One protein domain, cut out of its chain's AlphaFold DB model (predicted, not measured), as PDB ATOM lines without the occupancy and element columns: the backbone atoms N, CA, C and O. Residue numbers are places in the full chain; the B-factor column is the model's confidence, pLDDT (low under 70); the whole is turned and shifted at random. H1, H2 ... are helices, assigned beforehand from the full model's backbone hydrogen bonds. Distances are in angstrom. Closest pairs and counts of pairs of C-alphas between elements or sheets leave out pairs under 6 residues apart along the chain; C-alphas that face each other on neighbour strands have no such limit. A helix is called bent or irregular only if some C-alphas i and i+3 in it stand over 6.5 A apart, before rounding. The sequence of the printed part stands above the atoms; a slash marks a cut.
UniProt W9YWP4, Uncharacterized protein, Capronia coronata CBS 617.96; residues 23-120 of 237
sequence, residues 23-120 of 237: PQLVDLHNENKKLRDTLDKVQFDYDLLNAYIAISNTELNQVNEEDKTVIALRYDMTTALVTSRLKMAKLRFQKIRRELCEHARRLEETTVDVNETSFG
ATOM      1  N   PRO A  23     163.399 241.068 239.598       71.88
ATOM      2  CA  PRO A  23     163.046 239.684 239.927       71.88
ATOM      3  C   PRO A  23     164.113 238.654 239.519       71.88
ATOM      4  O   PRO A  23     164.442 237.779 240.311       71.88
ATOM      5  N   GLN A  24     164.740 238.809 238.347       69.62
ATOM      6  CA  GLN A  24     165.811 237.915 237.880       69.62
ATOM      7  C   GLN A  24     167.059 237.998 238.772       69.62
ATOM      8  O   GLN A  24     167.745 237.002 238.981       69.62
ATOM      9  N   LEU A  25     167.345 239.176 239.338       71.31
ATOM     10  CA  LEU A  25     168.427 239.358 240.312       71.31
ATOM     11  C   LEU A  25     168.130 238.665 241.650       71.31
ATOM     12  O   LEU A  25     169.045 238.123 242.269       71.31
ATOM     13  N   VAL A  26     166.868 238.658 242.090       80.25
ATOM     14  CA  VAL A  26     166.441 237.949 243.308       80.25
ATOM     15  C   VAL A  26     166.531 236.434 243.115       80.25
ATOM     16  O   VAL A  26     167.052 235.738 243.989       80.25
ATOM     17  N   ASP A  27     166.110 235.925 241.959       78.81
ATOM     18  CA  ASP A  27     166.207 234.499 241.634       78.81
ATOM     19  C   ASP A  27     167.670 234.038 241.564       78.81
ATOM     20  O   ASP A  27     168.038 233.059 242.215       78.81
ATOM     21  N   LEU A  28     168.534 234.809 240.892       74.94
ATOM     22  CA  LEU A  28     169.981 234.562 240.861       74.94
ATOM     23  C   LEU A  28     170.619 234.613 242.254       74.94
ATOM     24  O   LEU A  28     171.571 233.880 242.527       74.94
ATOM     25  N   HIS A  29     170.125 235.472 243.149       82.00
ATOM     26  CA  HIS A  29     170.607 235.532 244.527       82.00
ATOM     27  C   HIS A  29     170.215 234.279 245.322       82.00
ATOM     28  O   HIS A  29     171.054 233.701 246.015       82.00
ATOM     29  N   ASN A  30     168.968 233.822 245.189       85.19
ATOM     30  CA  ASN A  30     168.482 232.604 245.839       85.19
ATOM     31  C   ASN A  30     169.197 231.353 245.317       85.19
ATOM     32  O   ASN A  30     169.561 230.473 246.101       85.19
ATOM     33  N   GLU A  31     169.448 231.288 244.011       83.19
ATOM     34  CA  GLU A  31     170.225 230.216 243.398       83.19
ATOM     35  C   GLU A  31     171.673 230.224 243.899       83.19
ATOM     36  O   GLU A  31     172.164 229.197 244.367       83.19
ATOM     37  N   ASN A  32     172.331 231.389 243.921       77.81
ATOM     38  CA  ASN A  32     173.671 231.523 244.494       77.81
ATOM     39  C   ASN A  32     173.721 231.100 245.965       77.81
ATOM     40  O   ASN A  32     174.672 230.438 246.377       77.81
ATOM     41  N   LYS A  33     172.707 231.451 246.762       89.25
ATOM     42  CA  LYS A  33     172.610 231.016 248.158       89.25
ATOM     43  C   LYS A  33     172.529 229.491 248.256       89.25
ATOM     44  O   LYS A  33     173.317 228.886 248.970       89.25
ATOM     45  N   LYS A  34     171.654 228.863 247.470       84.88
ATOM     46  CA  LYS A  34     171.508 227.401 247.429       84.88
ATOM     47  C   LYS A  34     172.791 226.696 246.972       84.88
ATOM     48  O   LYS A  34     173.125 225.626 247.484       84.88
ATOM     49  N   LEU A  35     173.508 227.278 246.012       79.31
ATOM     50  CA  LEU A  35     174.791 226.758 245.542       79.31
ATOM     51  C   LEU A  35     175.871 226.860 246.620       79.31
ATOM     52  O   LEU A  35     176.616 225.901 246.793       79.31
ATOM     53  N   ARG A  36     175.917 227.959 247.382       77.19
ATOM     54  CA  ARG A  36     176.810 228.102 248.544       77.19
ATOM     55  C   ARG A  36     176.495 227.072 249.625       77.19
ATOM     56  O   ARG A  36     177.393 226.345 250.018       77.19
ATOM     57  N   ASP A  37     175.224 226.905 249.986       82.62
ATOM     58  CA  ASP A  37     174.811 225.888 250.964       82.62
ATOM     59  C   ASP A  37     175.188 224.465 250.501       82.62
ATOM     60  O   ASP A  37     175.577 223.601 251.291       82.62
ATOM     61  N   THR A  38     175.088 224.202 249.192       78.75
ATOM     62  CA  THR A  38     175.497 222.921 248.598       78.75
ATOM     63  C   THR A  38     177.014 222.750 248.620       78.75
ATOM     64  O   THR A  38     177.491 221.661 248.936       78.75
ATOM     65  N   LEU A  39     177.762 223.806 248.301       77.88
ATOM     66  CA  LEU A  39     179.220 223.810 248.337       77.88
ATOM     67  C   LEU A  39     179.723 223.545 249.755       77.88
ATOM     68  O   LEU A  39     180.513 222.627 249.932       77.88
ATOM     69  N   ASP A  40     179.196 224.253 250.754       76.00
ATOM     70  CA  ASP A  40     179.555 224.074 252.164       76.00
ATOM     71  C   ASP A  40     179.298 222.634 252.622       76.00
ATOM     72  O   ASP A  40     180.133 222.007 253.276       76.00
ATOM     73  N   LYS A  41     178.169 222.051 252.202       81.31
ATOM     74  CA  LYS A  41     177.837 220.653 252.492       81.31
ATOM     75  C   LYS A  41     178.799 219.663 251.829       81.31
ATOM     76  O   LYS A  41     179.171 218.670 252.452       81.31
ATOM     77  N   VAL A  42     179.181 219.900 250.574       72.62
ATOM     78  CA  VAL A  42     180.124 219.040 249.840       72.62
ATOM     79  C   VAL A  42     181.533 219.163 250.417       72.62
ATOM     80  O   VAL A  42     182.196 218.145 250.595       72.62
ATOM     81  N   GLN A  43     181.963 220.379 250.749       73.38
ATOM     82  CA  GLN A  43     183.241 220.667 251.397       73.38
ATOM     83  C   GLN A  43     183.341 219.919 252.729       73.38
ATOM     84  O   GLN A  43     184.307 219.205 252.976       73.38
ATOM     85  N   PHE A  44     182.282 219.987 253.534       76.12
ATOM     86  CA  PHE A  44     182.185 219.262 254.793       76.12
ATOM     87  C   PHE A  44     182.241 217.738 254.613       76.12
ATOM     88  O   PHE A  44     182.991 217.054 255.310       76.12
ATOM     89  N   ASP A  45     181.464 217.185 253.671       72.38
ATOM     90  CA  ASP A  45     181.482 215.746 253.377       72.38
ATOM     91  C   ASP A  45     182.878 215.297 252.881       72.38
ATOM     92  O   ASP A  45     183.310 214.186 253.195       72.38
ATOM     93  N   TYR A  46     183.596 216.154 252.145       70.44
ATOM     94  CA  TYR A  46     184.962 215.914 251.672       70.44
ATOM     95  C   TYR A  46     185.995 215.966 252.805       70.44
ATOM     96  O   TYR A  46     186.820 215.061 252.914       70.44
ATOM     97  N   ASP A  47     185.915 216.957 253.694       71.88
ATOM     98  CA  ASP A  47     186.800 217.069 254.858       71.88
ATOM     99  C   ASP A  47     186.630 215.877 255.803       71.88
ATOM    100  O   ASP A  47     187.612 215.315 256.294       71.88
ATOM    101  N   LEU A  48     185.388 215.425 255.999       73.56
ATOM    102  CA  LEU A  48     185.087 214.222 256.769       73.56
ATOM    103  C   LEU A  48     185.668 212.962 256.104       73.56
ATOM    104  O   LEU A  48     186.181 212.074 256.788       73.56
ATOM    105  N   LEU A  49     185.613 212.882 254.771       73.62
ATOM    106  CA  LEU A  49     186.186 211.777 254.005       73.62
ATOM    107  C   LEU A  49     187.714 211.761 254.081       73.62
ATOM    108  O   LEU A  49     188.305 210.699 254.256       73.62
ATOM    109  N   ASN A  50     188.350 212.924 253.984       68.44
ATOM    110  CA  ASN A  50     189.795 213.066 254.110       68.44
ATOM    111  C   ASN A  50     190.270 212.739 255.524       68.44
ATOM    112  O   ASN A  50     191.259 212.026 255.673       68.44
ATOM    113  N   ALA A  51     189.546 213.186 256.555       65.44
ATOM    114  CA  ALA A  51     189.816 212.793 257.934       65.44
ATOM    115  C   ALA A  51     189.705 211.269 258.100       65.44
ATOM    116  O   ALA A  51     190.576 210.648 258.703       65.44
ATOM    117  N   TYR A  52     188.690 210.647 257.494       64.62
ATOM    118  CA  TYR A  52     188.553 209.194 257.480       64.62
ATOM    119  C   TYR A  52     189.724 208.495 256.777       64.62
ATOM    120  O   TYR A  52     190.286 207.561 257.341       64.62
ATOM    121  N   ILE A  53     190.123 208.952 255.584       64.69
ATOM    122  CA  ILE A  53     191.246 208.376 254.827       64.69
ATOM    123  C   ILE A  53     192.548 208.501 255.621       64.69
ATOM    124  O   ILE A  53     193.271 207.514 255.747       64.69
ATOM    125  N   ALA A  54     192.809 209.681 256.190       62.03
ATOM    126  CA  ALA A  54     194.003 209.976 256.977       62.03
ATOM    127  C   ALA A  54     194.116 209.087 258.224       62.03
ATOM    128  O   ALA A  54     195.216 208.667 258.576       62.03
ATOM    129  N   ILE A  55     192.984 208.769 258.860       58.03
ATOM    130  CA  ILE A  55     192.925 207.857 260.010       58.03
ATOM    131  C   ILE A  55     192.991 206.389 259.552       58.03
ATOM    132  O   ILE A  55     193.561 205.551 260.241       58.03
ATOM    133  N   SER A  56     192.474 206.059 258.364       55.44
ATOM    134  CA  SER A  56     192.430 204.690 257.822       55.44
ATOM    135  C   SER A  56     193.725 204.206 257.151       55.44
ATOM    136  O   SER A  56     193.681 203.324 256.288       55.44
ATOM    137  N   ASN A  57     194.886 204.755 257.520       52.00
ATOM    138  CA  ASN A  57     196.152 204.193 257.064       52.00
ATOM    139  C   ASN A  57     196.337 202.810 257.692       52.00
ATOM    140  O   ASN A  57     196.428 202.679 258.909       52.00
ATOM    141  N   THR A  58     196.432 201.807 256.820       47.44
ATOM    142  CA  THR A  58     196.444 200.354 257.063       47.44
ATOM    143  C   THR A  58     195.054 199.712 257.175       47.44
ATOM    144  O   THR A  58     194.207 200.067 257.988       47.44
ATOM    145  N   GLU A  59     194.823 198.794 256.234       49.53
ATOM    146  CA  GLU A  59     193.729 197.828 256.110       49.53
ATOM    147  C   GLU A  59     192.606 197.914 257.152       49.53
ATOM    148  O   GLU A  59     192.650 197.258 258.183       49.53
ATOM    149  N   LEU A  60     191.525 198.637 256.832       50.28
ATOM    150  CA  LEU A  60     190.209 198.431 257.456       50.28
ATOM    151  C   LEU A  60     190.205 198.401 259.003       50.28
ATOM    152  O   LEU A  60     189.335 197.742 259.579       50.28
ATOM    153  N   ASN A  61     191.104 199.122 259.677       49.53
ATOM    154  CA  ASN A  61     191.043 199.222 261.129       49.53
ATOM    155  C   ASN A  61     189.705 199.848 261.542       49.53
ATOM    156  O   ASN A  61     189.232 200.836 260.966       49.53
ATOM    157  N   GLN A  62     189.034 199.202 262.496       58.62
ATOM    158  CA  GLN A  62     187.845 199.770 263.112       58.62
ATOM    159  C   GLN A  62     188.287 201.065 263.789       58.62
ATOM    160  O   GLN A  62     189.192 201.039 264.611       58.62
ATOM    161  N   VAL A  63     187.683 202.193 263.410       61.66
ATOM    162  CA  VAL A  63     187.890 203.460 264.119       61.66
ATOM    163  C   VAL A  63     187.531 203.202 265.582       61.66
ATOM    164  O   VAL A  63     186.389 202.805 265.854       61.66
ATOM    165  N   ASN A  64     188.494 203.355 266.493       73.38
ATOM    166  CA  ASN A  64     188.276 203.112 267.917       73.38
ATOM    167  C   ASN A  64     187.243 204.115 268.457       73.38
ATOM    168  O   ASN A  64     187.042 205.187 267.883       73.38
ATOM    169  N   GLU A  65     186.549 203.785 269.550       73.12
ATOM    170  CA  GLU A  65     185.556 204.703 270.143       73.12
ATOM    171  C   GLU A  65     186.175 206.054 270.545       73.12
ATOM    172  O   GLU A  65     185.531 207.091 270.414       73.12
ATOM    173  N   GLU A  66     187.449 206.054 270.937       78.25
ATOM    174  CA  GLU A  66     188.231 207.255 271.257       78.25
ATOM    175  C   GLU A  66     188.434 208.166 270.035       78.25
ATOM    176  O   GLU A  66     188.273 209.379 270.121       78.25
ATOM    177  N   ASP A  67     188.681 207.605 268.851       75.56
ATOM    178  CA  ASP A  67     188.808 208.405 267.628       75.56
ATOM    179  C   ASP A  67     187.452 208.980 267.201       75.56
ATOM    180  O   ASP A  67     187.349 210.118 266.733       75.56
ATOM    181  N   LYS A  68     186.370 208.214 267.399       77.38
ATOM    182  CA  LYS A  68     185.011 208.688 267.106       77.38
ATOM    183  C   LYS A  68     184.610 209.843 268.011       77.38
ATOM    184  O   LYS A  68     183.898 210.728 267.539       77.38
ATOM    185  N   THR A  69     185.028 209.848 269.277       80.88
ATOM    186  CA  THR A  69     184.727 210.944 270.209       80.88
ATOM    187  C   THR A  69     185.510 212.204 269.849       80.88
ATOM    188  O   THR A  69     184.935 213.291 269.863       80.88
ATOM    189  N   VAL A  70     186.766 212.077 269.412       80.44
ATOM    190  CA  VAL A  70     187.558 213.208 268.898       80.44
ATOM    191  C   VAL A  70     186.916 213.814 267.648       80.44
ATOM    192  O   VAL A  70     186.778 215.034 267.554       80.44
ATOM    193  N   ILE A  71     186.464 212.985 266.702       75.62
ATOM    194  CA  ILE A  71     185.747 213.454 265.505       75.62
ATOM    195  C   ILE A  71     184.414 214.106 265.901       75.62
ATOM    196  O   ILE A  71     184.090 215.187 265.416       75.62
ATOM    197  N   ALA A  72     183.659 213.478 266.803       82.31
ATOM    198  CA  ALA A  72     182.394 214.002 267.310       82.31
ATOM    199  C   ALA A  72     182.557 215.409 267.906       82.31
ATOM    200  O   ALA A  72     181.811 216.314 267.546       82.31
ATOM    201  N   LEU A  73     183.581 215.608 268.742       84.06
ATOM    202  CA  LEU A  73     183.910 216.906 269.332       84.06
ATOM    203  C   LEU A  73     184.359 217.927 268.284       84.06
ATOM    204  O   LEU A  73     183.931 219.076 268.316       84.06
ATOM    205  N   ARG A  74     185.207 217.516 267.337       82.56
ATOM    206  CA  ARG A  74     185.763 218.417 266.319       82.56
ATOM    207  C   ARG A  74     184.707 218.974 265.369       82.56
ATOM    208  O   ARG A  74     184.860 220.093 264.890       82.56
ATOM    209  N   TYR A  75     183.673 218.192 265.078       78.19
ATOM    210  CA  TYR A  75     182.633 218.543 264.112       78.19
ATOM    211  C   TYR A  75     181.261 218.783 264.754       78.19
ATOM    212  O   TYR A  75     180.256 218.753 264.046       78.19
ATOM    213  N   ASP A  76     181.227 218.991 266.074       85.25
ATOM    214  CA  ASP A  76     180.021 219.259 266.867       85.25
ATOM    215  C   ASP A  76     178.854 218.312 266.530       85.25
ATOM    216  O   ASP A  76     177.747 218.704 266.152       85.25
ATOM    217  N   MET A  77     179.134 217.009 266.582       85.44
ATOM    218  CA  MET A  77     178.175 215.966 266.236       85.44
ATOM    219  C   MET A  77     178.202 214.808 267.226       85.44
ATOM    220  O   MET A  77     179.161 214.609 267.960       85.44
ATOM    221  N   THR A  78     177.149 213.990 267.241       87.31
ATOM    222  CA  THR A  78     177.105 212.813 268.117       87.31
ATOM    223  C   THR A  78     177.972 211.678 267.571       87.31
ATOM    224  O   THR A  78     178.050 211.450 266.362       87.31
ATOM    225  N   THR A  79     178.562 210.882 268.461       79.81
ATOM    226  CA  THR A  79     179.325 209.668 268.103       79.81
ATOM    227  C   THR A  79     178.485 208.656 267.313       79.81
ATOM    228  O   THR A  79     178.992 207.961 266.427       79.81
ATOM    229  N   ALA A  80     177.172 208.609 267.564       80.19
ATOM    230  CA  ALA A  80     176.221 207.823 266.782       80.19
ATOM    231  C   ALA A  80     176.124 208.314 265.325       80.19
ATOM    232  O   ALA A  80     176.117 207.500 264.395       80.19
ATOM    233  N   LEU A  81     176.100 209.635 265.109       78.00
ATOM    234  CA  LEU A  81     176.093 210.223 263.771       78.00
ATOM    235  C   LEU A  81     177.425 209.984 263.052       78.00
ATOM    236  O   LEU A  81     177.406 209.584 261.887       78.00
ATOM    237  N   VAL A  82     178.556 210.116 263.757       78.00
ATOM    238  CA  VAL A  82     179.890 209.740 263.254       78.00
ATOM    239  C   VAL A  82     179.885 208.279 262.799       78.00
ATOM    240  O   VAL A  82     180.228 207.982 261.658       78.00
ATOM    241  N   THR A  83     179.402 207.358 263.636       80.75
ATOM    242  CA  THR A  83     179.342 205.921 263.317       80.75
ATOM    243  C   THR A  83     178.476 205.635 262.088       80.75
ATOM    244  O   THR A  83     178.877 204.880 261.198       80.75
ATOM    245  N   SER A  84     177.297 206.256 262.005       79.94
ATOM    246  CA  SER A  84     176.396 206.124 260.856       79.94
ATOM    247  C   SER A  84     177.048 206.629 259.563       79.94
ATOM    248  O   SER A  84     177.043 205.938 258.539       79.94
ATOM    249  N   ARG A  85     177.692 207.800 259.618       75.75
ATOM    250  CA  ARG A  85     178.399 208.405 258.482       75.75
ATOM    251  C   ARG A  85     179.590 207.564 258.036       75.75
ATOM    252  O   ARG A  85     179.724 207.316 256.840       75.75
ATOM    253  N   LEU A  86     180.376 207.040 258.975       74.88
ATOM    254  CA  LEU A  86     181.479 206.118 258.698       74.88
ATOM    255  C   LEU A  86     180.993 204.842 258.004       74.88
ATOM    256  O   LEU A  86     181.577 204.405 257.011       74.88
ATOM    257  N   LYS A  87     179.879 204.263 258.469       77.69
ATOM    258  CA  LYS A  87     179.275 203.084 257.835       77.69
ATOM    259  C   LYS A  87     178.844 203.380 256.396       77.69
ATOM    260  O   LYS A  87     179.119 202.584 255.499       77.69
ATOM    261  N   MET A  88     178.210 204.528 256.161       75.88
ATOM    262  CA  MET A  88     177.792 204.950 254.820       75.88
ATOM    263  C   MET A  88     178.981 205.231 253.896       75.88
ATOM    264  O   MET A  88     178.960 204.816 252.736       75.88
ATOM    265  N   ALA A  89     180.033 205.874 254.403       69.25
ATOM    266  CA  ALA A  89     181.267 206.104 253.660       69.25
ATOM    267  C   ALA A  89     181.926 204.777 253.254       69.25
ATOM    268  O   ALA A  89     182.242 204.581 252.082       69.25
ATOM    269  N   LYS A  90     182.022 203.814 254.181       70.81
ATOM    270  CA  LYS A  90     182.551 202.469 253.905       70.81
ATOM    271  C   LYS A  90     181.783 201.761 252.787       70.81
ATOM    272  O   LYS A  90     182.397 201.189 251.890       70.81
ATOM    273  N   LEU A  91     180.449 201.827 252.803       75.62
ATOM    274  CA  LEU A  91     179.615 201.250 251.742       75.62
ATOM    275  C   LEU A  91     179.853 201.931 250.386       75.62
ATOM    276  O   LEU A  91     179.969 201.242 249.371       75.62
ATOM    277  N   ARG A  92     179.974 203.265 250.361       74.44
ATOM    278  CA  ARG A  92     180.280 204.023 249.135       74.44
ATOM    279  C   ARG A  92     181.652 203.655 248.572       74.44
ATOM    280  O   ARG A  92     181.746 203.356 247.385       74.44
ATOM    281  N   PHE A  93     182.682 203.577 249.410       70.81
ATOM    282  CA  PHE A  93     184.013 203.143 248.978       70.81
ATOM    283  C   PHE A  93     184.021 201.715 248.444       70.81
ATOM    284  O   PHE A  93     184.624 201.452 247.409       70.81
ATOM    285  N   GLN A  94     183.324 200.785 249.100       74.38
ATOM    286  CA  GLN A  94     183.207 199.415 248.599       74.38
ATOM    287  C   GLN A  94     182.492 199.339 247.247       74.38
ATOM    288  O   GLN A  94     182.802 198.449 246.453       74.38
ATOM    289  N   LYS A  95     181.533 200.234 246.990       77.75
ATOM    290  CA  LYS A  95     180.864 200.344 245.690       77.75
ATOM    291  C   LYS A  95     181.833 200.860 244.623       77.75
ATOM    292  O   LYS A  95     182.024 200.179 243.625       77.75
ATOM    293  N   ILE A  96     182.513 201.979 244.884       72.56
ATOM    294  CA  ILE A  96     183.501 202.564 243.961       72.56
ATOM    295  C   ILE A  96     184.619 201.561 243.659       72.56
ATOM    296  O   ILE A  96     184.976 201.359 242.505       72.56
ATOM    297  N   ARG A  97     185.139 200.869 244.679       70.81
ATOM    298  CA  ARG A  97     186.183 199.854 244.493       70.81
ATOM    299  C   ARG A  97     185.714 198.715 243.588       70.81
ATOM    300  O   ARG A  97     186.483 198.267 242.747       70.81
ATOM    301  N   ARG A  98     184.464 198.257 243.739       73.69
ATOM    302  CA  ARG A  98     183.874 197.242 242.853       73.69
ATOM    303  C   ARG A  98     183.779 197.738 241.415       73.69
ATOM    304  O   ARG A  98     184.238 197.038 240.522       73.69
ATOM    305  N   GLU A  99     183.256 198.942 241.209       75.38
ATOM    306  CA  GLU A  99     183.143 199.550 239.877       75.38
ATOM    307  C   GLU A  99     184.514 199.723 239.212       75.38
ATOM    308  O   GLU A  99     184.664 199.441 238.027       75.38
ATOM    309  N   LEU A 100     185.536 200.111 239.977       73.56
ATOM    310  CA  LEU A 100     186.897 200.288 239.476       73.56
ATOM    311  C   LEU A 100     187.544 198.946 239.099       73.56
ATOM    312  O   LEU A 100     188.160 198.842 238.041       73.56
ATOM    313  N   CYS A 101     187.340 197.896 239.902       75.75
ATOM    314  CA  CYS A 101     187.755 196.534 239.548       75.75
ATOM    315  C   CYS A 101     187.020 196.004 238.306       75.75
ATOM    316  O   CYS A 101     187.635 195.358 237.461       75.75
ATOM    317  N   GLU A 102     185.720 196.270 238.168       78.88
ATOM    318  CA  GLU A 102     184.962 195.901 236.967       78.88
ATOM    319  C   GLU A 102     185.437 196.668 235.733       78.88
ATOM    320  O   GLU A 102     185.562 196.084 234.661       78.88
ATOM    321  N   HIS A 103     185.734 197.959 235.874       78.12
ATOM    322  CA  HIS A 103     186.279 198.768 234.792       78.12
ATOM    323  C   HIS A 103     187.658 198.263 234.351       78.12
ATOM    324  O   HIS A 103     187.902 198.131 233.155       78.12
ATOM    325  N   ALA A 104     188.533 197.918 235.302       70.69
ATOM    326  CA  ALA A 104     189.822 197.297 235.009       70.69
ATOM    327  C   ALA A 104     189.652 195.970 234.251       70.69
ATOM    328  O   ALA A 104     190.303 195.773 233.230       70.69
ATOM    329  N   ARG A 105     188.704 195.115 234.666       78.50
ATOM    330  CA  ARG A 105     188.387 193.868 233.948       78.50
ATOM    331  C   ARG A 105     187.904 194.121 232.515       78.50
ATOM    332  O   ARG A 105     188.366 193.456 231.599       78.50
ATOM    333  N   ARG A 106     187.008 195.091 232.298       78.56
ATOM    334  CA  ARG A 106     186.528 195.447 230.944       78.56
ATOM    335  C   ARG A 106     187.659 195.971 230.058       78.56
ATOM    336  O   ARG A 106     187.700 195.676 228.866       78.56
ATOM    337  N   LEU A 107     188.583 196.747 230.628       72.31
ATOM    338  CA  LEU A 107     189.783 197.183 229.915       72.31
ATOM    339  C   LEU A 107     190.677 195.994 229.546       72.31
ATOM    340  O   LEU A 107     191.127 195.921 228.410       72.31
ATOM    341  N   GLU A 108     190.880 195.036 230.448       68.69
ATOM    342  CA  GLU A 108     191.619 193.807 230.136       68.69
ATOM    343  C   GLU A 108     190.950 193.020 228.994       68.69
ATOM    344  O   GLU A 108     191.613 192.725 228.002       68.69
ATOM    345  N   GLU A 109     189.639 192.771 229.062       66.50
ATOM    346  CA  GLU A 109     188.875 192.075 228.008       66.50
ATOM    347  C   GLU A 109     188.987 192.784 226.647       66.50
ATOM    348  O   GLU A 109     189.349 192.169 225.647       66.50
ATOM    349  N   THR A 110     188.791 194.105 226.610       64.06
ATOM    350  CA  THR A 110     188.933 194.885 225.366       64.06
ATOM    351  C   THR A 110     190.363 194.899 224.821       64.06
ATOM    352  O   THR A 110     190.555 194.869 223.605       64.06
ATOM    353  N   THR A 111     191.390 194.899 225.675       58.22
ATOM    354  CA  THR A 111     192.783 194.782 225.211       58.22
ATOM    355  C   THR A 111     193.115 193.394 224.667       58.22
ATOM    356  O   THR A 111     193.922 193.291 223.743       58.22
ATOM    357  N   VAL A 112     192.490 192.332 225.182       56.97
ATOM    358  CA  VAL A 112     192.619 190.977 224.626       56.97
ATOM    359  C   VAL A 112     191.955 190.906 223.249       56.97
ATOM    360  O   VAL A 112     192.616 190.499 222.296       56.97
ATOM    361  N   ASP A 113     190.731 191.416 223.095       51.00
ATOM    362  CA  ASP A 113     190.005 191.411 221.814       51.00
ATOM    363  C   ASP A 113     190.712 192.224 220.713       51.00
ATOM    364  O   ASP A 113     190.782 191.799 219.554       51.00
ATOM    365  N   VAL A 114     191.292 193.382 221.054       56.06
ATOM    366  CA  VAL A 114     192.082 194.202 220.113       56.06
ATOM    367  C   VAL A 114     193.376 193.490 219.705       56.06
ATOM    368  O   VAL A 114     193.798 193.579 218.549       56.06
ATOM    369  N   ASN A 115     193.996 192.733 220.612       50.28
ATOM    370  CA  ASN A 115     195.172 191.927 220.290       50.28
ATOM    371  C   ASN A 115     194.800 190.696 219.438       50.28
ATOM    372  O   ASN A 115     195.486 190.387 218.466       50.28
ATOM    373  N   GLU A 116     193.687 190.017 219.702       50.22
ATOM    374  CA  GLU A 116     193.261 188.869 218.888       50.22
ATOM    375  C   GLU A 116     192.839 189.278 217.465       50.22
ATOM    376  O   GLU A 116     193.214 188.619 216.487       50.22
ATOM    377  N   THR A 117     192.153 190.415 217.312       51.47
ATOM    378  CA  THR A 117     191.760 190.946 215.993       51.47
ATOM    379  C   THR A 117     192.937 191.489 215.176       51.47
ATOM    380  O   THR A 117     192.940 191.346 213.950       51.47
ATOM    381  N   SER A 118     193.978 192.038 215.811       46.62
ATOM    382  CA  SER A 118     195.162 192.569 215.111       46.62
ATOM    383  C   SER A 118     196.220 191.507 214.763       46.62
ATOM    384  O   SER A 118     196.919 191.651 213.757       46.62
ATOM    385  N   PHE A 119     196.301 190.391 215.500       44.59
ATOM    386  CA  PHE A 119     197.213 189.278 215.181       44.59
ATOM    387  C   PHE A 119     196.581 188.168 214.317       44.59
ATOM    388  O   PHE A 119     197.310 187.388 213.689       44.59
ATOM    389  N   GLY A 120     195.249 188.114 214.203       42.94
ATOM    390  CA  GLY A 120     194.535 187.133 213.375       42.94
ATOM    391  C   GLY A 120     194.771 187.263 211.861       42.94
ATOM    392  O   GLY A 120     194.630 186.285 211.128       42.94
TER     393      GLY A 120
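AT A GLANCE: This is residues 23 to 120 of the 237 residues of an uncharacterized protein of Capronia coronata CBS 617.96 (UniProt W9YWP4). Two long helices, H1 and H3, come near each other close to their ends and make an open L, with the last part of H1 beside the first part of H3. The short helix H2 sits at the corner, where it packs on the beginning of H3, and the two arms, residues 23 to 43 of H1 and residues 91 to 120, of which 91 to 119 belong to H3, stick out free. The printed part has 98 residues with three named helices, H1, H2 and H3 in that order along the chain, and no named strand; the class is all helix. The whole is extended, with a radius of gyration of the C-alphas of 21.3 A, and flat, spanning 63 by 51 by 17 A.

HOW THE PARTS SIT: The longest helix is H3, residues 79 to 119. H2, residues 65 to 74, touches H3 at residues 79 to 83 of H3 alone. The closest C-alphas of the two are those of Ala 72 and Thr 79, 5.4 A apart, and their lines are about perpendicular, at 80 degrees. H1, residues 23 to 55, is close to H3 but not clearly touching it, with 2 pairs of C-alphas within 8 A. The closest C-alphas of H1 and H3 are those of Leu 49 and Ala 89, 7.5 A apart, and their lines are about perpendicular, at 86 degrees. H1 and H2 are apart, though they follow each other in the chain. In H1, H2 and H3 every O i to N i+4 pair is within hydrogen-bond range.

IN THESE COORDINATES: H3 runs 59.5 A from C-alpha 79 at (179.325, 209.668, 268.103) to C-alpha 119 at (197.213, 189.278, 215.181). H1 begins at C-alpha 23, at (163.046, 239.684, 239.927), and measures 48.1 A to C-alpha 55. H2, residues 65 to 74, measures 14.2 A from first to last C-alpha. None of these helices is bent.

THE WHOLE: The two C-alphas farthest apart are those of Pro 23 and Gly 120, the first and last printed residues, at 66.8 A. The printed part has no cut. The link from H1 to H2, residues 56 to 64, is short, and the link from H2 to H3, residues 75 to 78, is tight. The mean pLDDT of the printed part is 71.4. The model's confidence is under 70 at 29 residues: residue 24, residues 50 to 63, residue 89 and residues 108 to 120.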